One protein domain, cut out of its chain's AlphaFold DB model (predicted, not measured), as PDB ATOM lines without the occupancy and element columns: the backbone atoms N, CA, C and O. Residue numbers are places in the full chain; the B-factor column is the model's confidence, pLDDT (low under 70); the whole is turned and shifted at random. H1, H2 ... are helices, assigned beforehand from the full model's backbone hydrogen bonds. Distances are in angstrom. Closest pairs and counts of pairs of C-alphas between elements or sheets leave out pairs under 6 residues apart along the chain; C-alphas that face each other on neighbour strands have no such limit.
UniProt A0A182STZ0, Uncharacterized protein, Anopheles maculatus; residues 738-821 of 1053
ATOM      1  N   LEU A 738     -49.034  38.358 -18.750       74.62
ATOM      2  CA  LEU A 738     -49.362  37.177 -19.556       74.62
ATOM      3  C   LEU A 738     -48.365  36.947 -20.698       74.62
ATOM      4  O   LEU A 738     -47.938  35.811 -20.914       74.62
ATOM      5  N   HIS A 739     -47.960  37.998 -21.413       81.69
ATOM      6  CA  HIS A 739     -46.987  37.877 -22.500       81.69
ATOM      7  C   HIS A 739     -45.593  37.531 -21.963       81.69
ATOM      8  O   HIS A 739     -44.893  36.685 -22.531       81.69
ATOM      9  N   GLN A 740     -45.195  38.139 -20.842       83.56
ATOM     10  CA  GLN A 740     -43.927  37.825 -20.177       83.56
ATOM     11  C   GLN A 740     -43.906  36.366 -19.688       83.56
ATOM     12  O   GLN A 740     -42.950  35.637 -19.960       83.56
ATOM     13  N   ASN A 741     -44.995  35.889 -19.072       85.31
ATOM     14  CA  ASN A 741     -45.153  34.490 -18.663       85.31
ATOM     15  C   ASN A 741     -45.068  33.525 -19.853       85.31
ATOM     16  O   ASN A 741     -44.334  32.540 -19.793       85.31
ATOM     17  N   TYR A 742     -45.730  33.842 -20.969       86.75
ATOM     18  CA  TYR A 742     -45.640  33.026 -22.181       86.75
ATOM     19  C   TYR A 742     -44.215  32.990 -22.758       86.75
ATOM     20  O   TYR A 742     -43.750  31.943 -23.211       86.75
ATOM     21  N   THR A 743     -43.490  34.114 -22.708       88.38
ATOM     22  CA  THR A 743     -42.068  34.172 -23.097       88.38
ATOM     23  C   THR A 743     -41.234  33.236 -22.231       88.38
ATOM     24  O   THR A 743     -40.463  32.434 -22.756       88.38
ATOM     25  N   ASN A 744     -41.437  33.274 -20.913       87.50
ATOM     26  CA  ASN A 744     -40.780  32.372 -19.969       87.50
ATOM     27  C   ASN A 744     -41.101  30.899 -20.255       87.50
ATOM     28  O   ASN A 744     -40.208  30.052 -20.207       87.50
ATOM     29  N   ASP A 745     -42.341  30.571 -20.611       86.56
ATOM     30  CA  ASP A 745     -42.721  29.201 -20.958       86.56
ATOM     31  C   ASP A 745     -42.090  28.725 -22.273       86.56
ATOM     32  O   ASP A 745     -41.672  27.567 -22.370       86.56
ATOM     33  N   ILE A 746     -41.923  29.613 -23.263       86.69
ATOM     34  CA  ILE A 746     -41.104  29.310 -24.445       86.69
ATOM     35  C   ILE A 746     -39.670  28.988 -24.011       86.69
ATOM     36  O   ILE A 746     -39.128  27.965 -24.422       86.69
ATOM     37  N   LEU A 747     -39.058  29.806 -23.154       85.94
ATOM     38  CA  LEU A 747     -37.683  29.587 -22.695       85.94
ATOM     39  C   LEU A 747     -37.513  28.252 -21.961       85.94
ATOM     40  O   LEU A 747     -36.521  27.554 -22.190       85.94
ATOM     41  N   LYS A 748     -38.503  27.843 -21.155       85.19
ATOM     42  CA  LYS A 748     -38.538  26.510 -20.534       85.19
ATOM     43  C   LYS A 748     -38.538  25.396 -21.586       85.19
ATOM     44  O   LYS A 748     -37.749  24.465 -21.453       85.19
ATOM     45  N   LYS A 749     -39.337  25.510 -22.661       84.75
ATOM     46  CA  LYS A 749     -39.385  24.525 -23.770       84.75
ATOM     47  C   LYS A 749     -38.045  24.366 -24.514       84.75
ATOM     48  O   LYS A 749     -37.851  23.358 -25.193       84.75
ATOM     49  N   PHE A 750     -37.138  25.342 -24.409       81.44
ATOM     50  CA  PHE A 750     -35.805  25.327 -25.030       81.44
ATOM     51  C   PHE A 750     -34.646  25.167 -24.025       81.44
ATOM     52  O   PHE A 750     -33.490  25.243 -24.434       81.44
ATOM     53  N   ASN A 751     -34.927  24.918 -22.738       78.06
ATOM     54  CA  ASN A 751     -33.932  24.821 -21.658       78.06
ATOM     55  C   ASN A 751     -33.063  26.089 -21.478       78.06
ATOM     56  O   ASN A 751     -31.879  26.001 -21.160       78.06
ATOM     57  N   LEU A 752     -33.641  27.281 -21.664       73.44
ATOM     58  CA  LEU A 752     -32.944  28.579 -21.593       73.44
ATOM     59  C   LEU A 752     -33.379  29.415 -20.383       73.44
ATOM     60  O   LEU A 752     -33.730  30.584 -20.514       73.44
ATOM     61  N   GLN A 753     -33.382  28.820 -19.196       69.25
ATOM     62  CA  GLN A 753     -33.915  29.480 -17.996       69.25
ATOM     63  C   GLN A 753     -32.985  30.573 -17.419       69.25
ATOM     64  O   GLN A 753     -33.419  31.351 -16.580       69.25
ATOM     65  N   ASN A 754     -31.744  30.683 -17.916       69.38
ATOM     66  CA  ASN A 754     -30.705  31.592 -17.407       69.38
ATOM     67  C   ASN A 754     -30.356  32.724 -18.401       69.38
ATOM     68  O   ASN A 754     -29.178  32.958 -18.677       69.38
ATOM     69  N   LEU A 755     -31.346  33.376 -19.019       79.81
ATOM     70  CA  LEU A 755     -31.092  34.583 -19.825       79.81
ATOM     71  C   LEU A 755     -30.862  35.801 -18.925       79.81
ATOM     72  O   LEU A 755     -31.473  35.913 -17.862       79.81
ATOM     73  N   SER A 756     -30.012  36.734 -19.361       83.69
ATOM     74  CA  SER A 756     -29.937  38.052 -18.720       83.69
ATOM     75  C   SER A 756     -31.244  38.832 -18.923       83.69
ATOM     76  O   SER A 756     -31.970  38.609 -19.895       83.69
ATOM     77  N   SER A 757     -31.542  39.786 -18.036       82.38
ATOM     78  CA  SER A 757     -32.739  40.637 -18.144       82.38
ATOM     79  C   SER A 757     -32.803  41.404 -19.471       82.38
ATOM     80  O   SER A 757     -33.881  41.572 -20.037       82.38
ATOM     81  N   ILE A 758     -31.645  41.809 -20.001       83.56
ATOM     82  CA  ILE A 758     -31.520  42.502 -21.288       83.56
ATOM     83  C   ILE A 758     -31.839  41.549 -22.446       83.56
ATOM     84  O   ILE A 758     -32.634  41.888 -23.317       83.56
ATOM     85  N   GLU A 759     -31.261  40.344 -22.455       84.50
ATOM     86  CA  GLU A 759     -31.554  39.347 -23.494       84.50
ATOM     87  C   GLU A 759     -33.032  38.929 -23.487       84.50
ATOM     88  O   GLU A 759     -33.621  38.749 -24.555       84.50
ATOM     89  N   PHE A 760     -33.640  38.803 -22.302       88.38
ATOM     90  CA  PHE A 760     -35.071  38.536 -22.165       88.38
ATOM     91  C   PHE A 760     -35.911  39.659 -22.779       88.38
ATOM     92  O   PHE A 760     -36.788  39.377 -23.595       88.38
ATOM     93  N   ALA A 761     -35.617  40.917 -22.434       85.94
ATOM     94  CA  ALA A 761     -36.338  42.076 -22.954       85.94
ATOM     95  C   ALA A 761     -36.260  42.156 -24.488       85.94
ATOM     96  O   ALA A 761     -37.281  42.354 -25.142       85.94
ATOM     97  N   VAL A 762     -35.082  41.904 -25.071       87.94
ATOM     98  CA  VAL A 762     -34.895  41.896 -26.532       87.94
ATOM     99  C   VAL A 762     -35.711  40.789 -27.202       87.94
ATOM    100  O   VAL A 762     -36.382  41.043 -28.201       87.94
ATOM    101  N   LEU A 763     -35.683  39.559 -26.673       87.81
ATOM    102  CA  LEU A 763     -36.490  38.465 -27.225       87.81
ATOM    103  C   LEU A 763     -37.988  38.771 -27.124       87.81
ATOM    104  O   LEU A 763     -38.736  38.535 -28.073       87.81
ATOM    105  N   HIS A 764     -38.418  39.283 -25.973       89.00
ATOM    106  CA  HIS A 764     -39.804  39.640 -25.715       89.00
ATOM    107  C   HIS A 764     -40.296  40.718 -26.687       89.00
ATOM    108  O   HIS A 764     -41.345  40.558 -27.306       89.00
ATOM    109  N   GLU A 765     -39.502  41.766 -26.899       87.94
ATOM    110  CA  GLU A 765     -39.810  42.830 -27.853       87.94
ATOM    111  C   GLU A 765     -39.891  42.296 -29.293       87.94
ATOM    112  O   GLU A 765     -40.843  42.597 -30.018       87.94
ATOM    113  N   GLN A 766     -38.957  41.433 -29.706       88.50
ATOM    114  CA  GLN A 766     -38.980  40.822 -31.041       88.50
ATOM    115  C   GLN A 766     -40.207  39.922 -31.258       88.50
ATOM    116  O   GLN A 766     -40.798  39.926 -32.343       88.50
ATOM    117  N   LEU A 767     -40.612  39.149 -30.246       88.00
ATOM    118  CA  LEU A 767     -41.828  38.331 -30.299       88.00
ATOM    119  C   LEU A 767     -43.093  39.196 -30.291       88.00
ATOM    120  O   LEU A 767     -44.031  38.906 -31.033       88.00
ATOM    121  N   SER A 768     -43.098  40.278 -29.517       84.31
ATOM    122  CA  SER A 768     -44.183  41.256 -29.476       84.31
ATOM    123  C   SER A 768     -44.436  41.886 -30.842       84.31
ATOM    124  O   SER A 768     -45.551  41.830 -31.354       84.31
ATOM    125  N   GLN A 769     -43.383  42.359 -31.511       84.56
ATOM    126  CA  GLN A 769     -43.500  43.020 -32.813       84.56
ATOM    127  C   GLN A 769     -43.910  42.084 -33.963       84.56
ATOM    128  O   GLN A 769     -44.400  42.550 -34.991       84.56
ATOM    129  N   SER A 770     -43.673  40.774 -33.839       83.62
ATOM    130  CA  SER A 770     -43.796  39.838 -34.967       83.62
ATOM    131  C   SER A 770     -44.847  38.742 -34.794       83.62
ATOM    132  O   SER A 770     -45.327  38.220 -35.805       83.62
ATOM    133  N   TYR A 771     -45.198  38.372 -33.560       86.00
ATOM    134  CA  TYR A 771     -45.961  37.157 -33.268       86.00
ATOM    135  C   TYR A 771     -47.133  37.359 -32.299       86.00
ATOM    136  O   TYR A 771     -48.177  36.756 -32.529       86.00
ATOM    137  N   TYR A 772     -47.022  38.172 -31.242       85.12
ATOM    138  CA  TYR A 772     -48.097  38.244 -30.232       85.12
ATOM    139  C   TYR A 772     -49.443  38.717 -30.783       85.12
ATOM    140  O   TYR A 772     -50.472  38.196 -30.358       85.12
ATOM    141  N   ASP A 773     -49.449  39.595 -31.783       78.06
ATOM    142  CA  ASP A 773     -50.686  40.059 -32.423       78.06
ATOM    143  C   ASP A 773     -51.351  38.991 -33.318       78.06
ATOM    144  O   ASP A 773     -52.537  39.096 -33.621       78.06
ATOM    145  N   ASN A 774     -50.610  37.958 -33.744       81.38
ATOM    146  CA  ASN A 774     -51.111  36.859 -34.577       81.38
ATOM    147  C   ASN A 774     -50.425  35.536 -34.200       81.38
ATOM    148  O   ASN A 774     -49.462  35.089 -34.840       81.38
ATOM    149  N   CYS A 775     -50.931  34.910 -33.139       85.06
ATOM    150  CA  CYS A 775     -50.277  33.770 -32.500       85.06
ATOM    151  C   CYS A 775     -50.363  32.459 -33.309       85.06
ATOM    152  O   CYS A 775     -49.629  31.515 -33.025       85.06
ATOM    153  N   TYR A 776     -51.190  32.392 -34.356       87.12
ATOM    154  CA  TYR A 776     -51.307  31.204 -35.211       87.12
ATOM    155  C   TYR A 776     -50.158  31.072 -36.207       87.12
ATOM    156  O   TYR A 776     -49.847  29.961 -36.657       87.12
ATOM    157  N   ASN A 777     -49.494  32.185 -36.541       87.06
ATOM    158  CA  ASN A 777     -48.391  32.202 -37.491       87.06
ATOM    159  C   ASN A 777     -47.087  31.703 -36.845       87.06
ATOM    160  O   ASN A 777     -46.177  32.460 -36.491       87.06
ATOM    161  N   LEU A 778     -46.993  30.381 -36.719       88.88
ATOM    162  CA  LEU A 778     -45.836  29.708 -36.141       88.88
ATOM    163  C   LEU A 778     -44.539  29.979 -36.908       88.88
ATOM    164  O   LEU A 778     -43.466  29.981 -36.308       88.88
ATOM    165  N   ASP A 779     -44.600  30.232 -38.214       87.44
ATOM    166  CA  ASP A 779     -43.395  30.515 -38.996       87.44
ATOM    167  C   ASP A 779     -42.697  31.791 -38.512       87.44
ATOM    168  O   ASP A 779     -41.474  31.784 -38.363       87.44
ATOM    169  N   LYS A 780     -43.455  32.835 -38.150       88.44
ATOM    170  CA  LYS A 780     -42.897  34.056 -37.545       88.44
ATOM    171  C   LYS A 780     -42.269  33.791 -36.175       88.44
ATOM    172  O   LYS A 780     -41.130  34.202 -35.952       88.44
ATOM    173  N   LYS A 781     -42.947  33.037 -35.296       90.31
ATOM    174  CA  LYS A 781     -42.416  32.641 -33.973       90.31
ATOM    175  C   LYS A 781     -41.055  31.963 -34.096       90.31
ATOM    176  O   LYS A 781     -40.080  32.368 -33.468       90.31
ATOM    177  N   TYR A 782     -40.985  30.918 -34.917       91.19
ATOM    178  CA  TYR A 782     -39.770  30.123 -35.064       91.19
ATOM    179  C   TYR A 782     -38.677  30.862 -35.851       91.19
ATOM    180  O   TYR A 782     -37.496  30.619 -35.598       91.19
ATOM    181  N   ALA A 783     -39.032  31.800 -36.737       90.31
ATOM    182  CA  ALA A 783     -38.072  32.694 -37.382       90.31
ATOM    183  C   ALA A 783     -37.396  33.631 -36.369       90.31
ATOM    184  O   ALA A 783     -36.166  33.689 -36.348       90.31
ATOM    185  N   VAL A 784     -38.169  34.286 -35.491       90.38
ATOM    186  CA  VAL A 784     -37.617  35.139 -34.424       90.38
ATOM    187  C   VAL A 784     -36.727  34.344 -33.482       90.38
ATOM    188  O   VAL A 784     -35.593  34.746 -33.245       90.38
ATOM    189  N   LEU A 785     -37.179  33.173 -33.020       89.25
ATOM    190  CA  LEU A 785     -36.362  32.315 -32.156       89.25
ATOM    191  C   LEU A 785     -35.037  31.936 -32.828       89.25
ATOM    192  O   LEU A 785     -33.977  32.046 -32.219       89.25
ATOM    193  N   THR A 786     -35.074  31.553 -34.106       88.44
ATOM    194  CA  THR A 786     -33.864  31.206 -34.867       88.44
ATOM    195  C   THR A 786     -32.917  32.399 -35.012       88.44
ATOM    196  O   THR A 786     -31.703  32.233 -34.893       88.44
ATOM    197  N   MET A 787     -33.445  33.601 -35.265       88.06
ATOM    198  CA  MET A 787     -32.642  34.827 -35.338       88.06
ATOM    199  C   MET A 787     -32.009  35.165 -33.988       88.06
ATOM    200  O   MET A 787     -30.812  35.434 -33.942       88.06
ATOM    201  N   PHE A 788     -32.774  35.066 -32.903       89.12
ATOM    202  CA  PHE A 788     -32.303  35.324 -31.546       89.12
ATOM    203  C   PHE A 788     -31.184  34.360 -31.118       89.12
ATOM    204  O   PHE A 788     -30.168  34.777 -30.557       89.12
ATOM    205  N   PHE A 789     -31.311  33.066 -31.434       86.12
ATOM    206  CA  PHE A 789     -30.245  32.091 -31.177       86.12
ATOM    207  C   PHE A 789     -28.959  32.413 -31.942       86.12
ATOM    208  O   PHE A 789     -27.868  32.323 -31.380       86.12
ATOM    209  N   LYS A 790     -29.089  32.834 -33.207       85.25
ATOM    210  CA  LYS A 790     -27.946  33.249 -34.030       85.25
ATOM    211  C   LYS A 790     -27.281  34.510 -33.483       85.25
ATOM    212  O   LYS A 790     -26.058  34.552 -33.424       85.25
ATOM    213  N   SER A 791     -28.051  35.513 -33.057       85.56
ATOM    214  CA  SER A 791     -27.499  36.764 -32.514       85.56
ATOM    215  C   SER A 791     -26.843  36.593 -31.143       85.56
ATOM    216  O   SER A 791     -25.945  37.355 -30.806       85.56
ATOM    217  N   THR A 792     -27.261  35.594 -30.361       82.50
ATOM    218  CA  THR A 792     -26.689  35.279 -29.038       82.50
ATOM    219  C   THR A 792     -25.590  34.205 -29.083       82.50
ATOM    220  O   THR A 792     -25.140  33.756 -28.031       82.50
ATOM    221  N   ASN A 793     -25.133  33.788 -30.276       78.50
ATOM    222  CA  ASN A 793     -24.117  32.738 -30.478       78.50
ATOM    223  C   ASN A 793     -24.449  31.385 -29.805       78.50
ATOM    224  O   ASN A 793     -23.558  30.640 -29.393       78.50
ATOM    225  N   ARG A 794     -25.735  31.027 -29.712       80.38
ATOM    226  CA  ARG A 794     -26.191  29.742 -29.154       80.38
ATOM    227  C   ARG A 794     -26.426  28.724 -30.277       80.38
ATOM    228  O   ARG A 794     -26.929  29.073 -31.343       80.38
ATOM    229  N   GLN A 795     -26.089  27.450 -30.048       74.38
ATOM    230  CA  GLN A 795     -26.348  26.389 -31.033       74.38
ATOM    231  C   GLN A 795     -27.858  26.154 -31.208       74.38
ATOM    232  O   GLN A 795     -28.576  25.909 -30.239       74.38
ATOM    233  N   VAL A 796     -28.332  26.188 -32.457       75.25
ATOM    234  CA  VAL A 796     -29.724  25.878 -32.807       75.25
ATOM    235  C   VAL A 796     -29.889  24.361 -32.892       75.25
ATOM    236  O   VAL A 796     -29.313  23.719 -33.767       75.25
ATOM    237  N   ASN A 797     -30.684  23.773 -31.996       82.12
ATOM    238  CA  ASN A 797     -31.044  22.358 -32.079       82.12
ATOM    239  C   ASN A 797     -32.282  22.173 -32.974       82.12
ATOM    240  O   ASN A 797     -33.424  22.303 -32.522       82.12
ATOM    241  N   ASP A 798     -32.048  21.835 -34.242       83.00
ATOM    242  CA  ASP A 798     -33.102  21.658 -35.248       83.00
ATOM    243  C   ASP A 798     -34.131  20.576 -34.883       83.00
ATOM    244  O   ASP A 798     -35.298  20.678 -35.269       83.00
ATOM    245  N   ALA A 799     -33.740  19.546 -34.124       84.62
ATOM    246  CA  ALA A 799     -34.655  18.488 -33.698       84.62
ATOM    247  C   ALA A 799     -35.659  18.995 -32.652       84.62
ATOM    248  O   ALA A 799     -36.857  18.719 -32.764       84.62
ATOM    249  N   ILE A 800     -35.196  19.792 -31.681       84.81
ATOM    250  CA  ILE A 800     -36.063  20.445 -30.683       84.81
ATOM    251  C   ILE A 800     -36.986  21.451 -31.374       84.81
ATOM    252  O   ILE A 800     -38.187  21.472 -31.103       84.81
ATOM    253  N   LEU A 801     -36.456  22.233 -32.318       86.19
ATOM    254  CA  LEU A 801     -37.227  23.235 -33.050       86.19
ATOM    255  C   LEU A 801     -38.357  22.593 -33.873       86.19
ATOM    256  O   LEU A 801     -39.508  23.023 -33.789       86.19
ATOM    257  N   LYS A 802     -38.061  21.509 -34.608       87.25
ATOM    258  CA  LYS A 802     -39.065  20.735 -35.359       87.25
ATOM    259  C   LYS A 802     -40.095  20.074 -34.441       87.25
ATOM    260  O   LYS A 802     -41.284  20.111 -34.754       87.25
ATOM    261  N   ARG A 803     -39.663  19.496 -33.313       90.19
ATOM    262  CA  ARG A 803     -40.555  18.870 -32.323       90.19
ATOM    263  C   ARG A 803     -41.531  19.884 -31.731       90.19
ATOM    264  O   ARG A 803     -42.733  19.644 -31.779       90.19
ATOM    265  N   ASN A 804     -41.029  21.006 -31.220       89.50
ATOM    266  CA  ASN A 804     -41.859  22.050 -30.618       89.50
ATOM    267  C   ASN A 804     -42.812  22.654 -31.655       89.50
ATOM    268  O   ASN A 804     -43.990  22.834 -31.367       89.50
ATOM    269  N   LYS A 805     -42.345  22.868 -32.894       90.00
ATOM    270  CA  LYS A 805     -43.202  23.358 -33.979       90.00
ATOM    271  C   LYS A 805     -44.333  22.384 -34.299       90.00
ATOM    272  O   LYS A 805     -45.445  22.831 -34.552       90.00
ATOM    273  N   ARG A 806     -44.081  21.070 -34.279       90.06
ATOM    274  CA  ARG A 806     -45.129  20.051 -34.453       90.06
ATOM    275  C   ARG A 806     -46.131  20.063 -33.297       90.06
ATOM    276  O   ARG A 806     -47.325  20.080 -33.559       90.06
ATOM    277  N   MET A 807     -45.650  20.104 -32.055       90.31
ATOM    278  CA  MET A 807     -46.517  20.149 -30.871       90.31
ATOM    279  C   MET A 807     -47.400  21.399 -30.855       90.31
ATOM    280  O   MET A 807     -48.598  21.288 -30.629       90.31
ATOM    281  N   ASP A 808     -46.837  22.572 -31.160       90.31
ATOM    282  CA  ASP A 808     -47.623  23.803 -31.232       90.31
ATOM    283  C   ASP A 808     -48.676  23.718 -32.366       90.31
ATOM    284  O   ASP A 808     -49.800  24.173 -32.189       90.31
ATOM    285  N   ARG A 809     -48.362  23.096 -33.520       91.44
ATOM    286  CA  ARG A 809     -49.347  22.875 -34.604       91.44
ATOM    287  C   ARG A 809     -50.527  22.009 -34.155       91.44
ATOM    288  O   ARG A 809     -51.662  22.323 -34.496       91.44
ATOM    289  N   GLU A 810     -50.254  20.928 -33.426       92.19
ATOM    290  CA  GLU A 810     -51.281  20.040 -32.862       92.19
ATOM    291  C   GLU A 810     -52.131  20.773 -31.810       92.19
ATOM    292  O   GLU A 810     -53.356  20.666 -31.830       92.19
ATOM    293  N   GLU A 811     -51.502  21.586 -30.952       89.94
ATOM    294  CA  GLU A 811     -52.191  22.420 -29.956       89.94
ATOM    295  C   GLU A 811     -53.150  23.425 -30.619       89.94
ATOM    296  O   GLU A 811     -54.324  23.493 -30.252       89.94
ATOM    297  N   PHE A 812     -52.693  24.164 -31.638       90.62
ATOM    298  CA  PHE A 812     -53.536  25.134 -32.349       90.62
ATOM    299  C   PHE A 812     -54.651  24.475 -33.167       90.62
ATOM    300  O   PHE A 812     -55.750  25.024 -33.239       90.62
ATOM    301  N   GLN A 813     -54.416  23.289 -33.740       92.62
ATOM    302  CA  GLN A 813     -55.482  22.525 -34.391       92.62
ATOM    303  C   GLN A 813     -56.549  22.100 -33.374       92.62
ATOM    304  O   GLN A 813     -57.733  22.301 -33.620       92.62
ATOM    305  N   SER A 814     -56.144  21.606 -32.198       91.00
ATOM    306  CA  SER A 814     -57.088  21.262 -31.128       91.00
ATOM    307  C   SER A 814     -57.903  22.470 -30.659       91.00
ATOM    308  O   SER A 814     -59.063  22.309 -30.278       91.00
ATOM    309  N   PHE A 815     -57.321  23.670 -30.663       87.25
ATOM    310  CA  PHE A 815     -58.041  24.892 -30.318       87.25
ATOM    311  C   PHE A 815     -59.064  25.283 -31.394       87.25
ATOM    312  O   PHE A 815     -60.192  25.643 -31.053       87.25
ATOM    313  N   LEU A 816     -58.708  25.173 -32.679       88.88
ATOM    314  CA  LEU A 816     -59.653  25.372 -33.781       88.88
ATOM    315  C   LEU A 816     -60.829  24.394 -33.666       88.88
ATOM    316  O   LEU A 816     -61.983  24.821 -33.681       88.88
ATOM    317  N   ASP A 817     -60.544  23.104 -33.484       89.88
ATOM    318  CA  ASP A 817     -61.566  22.061 -33.361       89.88
ATOM    319  C   ASP A 817     -62.482  22.321 -32.149       89.88
ATOM    320  O   ASP A 817     -63.693  22.102 -32.215       89.88
ATOM    321  N   ALA A 818     -61.928  22.838 -31.046       87.69
ATOM    322  CA  ALA A 818     -62.705  23.261 -29.884       87.69
ATOM    323  C   ALA A 818     -63.621  24.456 -30.200       87.69
ATOM    324  O   ALA A 818     -64.793  24.417 -29.829       87.69
ATOM    325  N   LYS A 819     -63.141  25.479 -30.929       86.31
ATOM    326  CA  LYS A 819     -63.976  26.615 -31.369       86.31
ATOM    327  C   LYS A 819     -65.075  26.192 -32.353       86.31
ATOM    328  O   LYS A 819     -66.193  26.686 -32.247       86.31
ATOM    329  N   LEU A 820     -64.808  25.251 -33.259       88.75
ATOM    330  CA  LEU A 820     -65.834  24.701 -34.159       88.75
ATOM    331  C   LEU A 820     -66.911  23.933 -33.379       88.75
ATOM    332  O   LEU A 820     -68.104  24.151 -33.589       88.75
ATOM    333  N   LYS A 821     -66.511  23.100 -32.409       86.75
ATOM    334  CA  LYS A 821     -67.452  22.419 -31.500       86.75
ATOM    335  C   LYS A 821     -68.249  23.401 -30.643       86.75
ATOM    336  O   LYS A 821     -69.411  23.140 -30.345       86.75
TER     337      LYS A 821
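AT A GLANCE: This is residues 738 to 821 of the 1053 residues of an uncharacterized protein of Anopheles maculatus (UniProt A0A182STZ0). H2 and H3 form a helical hairpin, H1 crosses H2, and the long H4 folds back from H3, with residues 814 to 821 sticking out. The printed part has 84 residues, 66 of them in four named helices, H1, H2, H3 and H4 in order along the chain, with no named strand; its class is all helix, and it is compact with a radius of gyration of the C-alphas of 13.3 A, with an elongated outline of 43 by 27 by 19 A.

HOW THE PARTS SIT: H1, residues 738 to 749, only just touches H2, residues 757 to 772, with 3 pairs of C-alphas within 8 A, about perpendicular at 74 degrees; the closest C-alphas, of Thr 743 and His 764, are 6.5 A apart. H2 and H3, residues 778 to 791, touch as a hairpin at 27 degrees, closest at C-alphas 771 and 781, 5.8 A. H3, with residues 778 to 782 alone, touches H4, residues 798 to 821, as a hairpin at 26 degrees, closest at C-alphas 778 and 805, 7.2 A. O i to N i+4 pairs are within hydrogen-bond range throughout H1, H3 and H4, and 11 of 12 in H2.

IN THESE COORDINATES: H1 begins at C-alpha (-49.362, 37.177, -19.556); H4, 34.6 A long, ends at (-67.452, 22.419, -31.500).

THE WHOLE: The printed part has no cut and no long link; pLDDT is under 70 at residues 753 to 754.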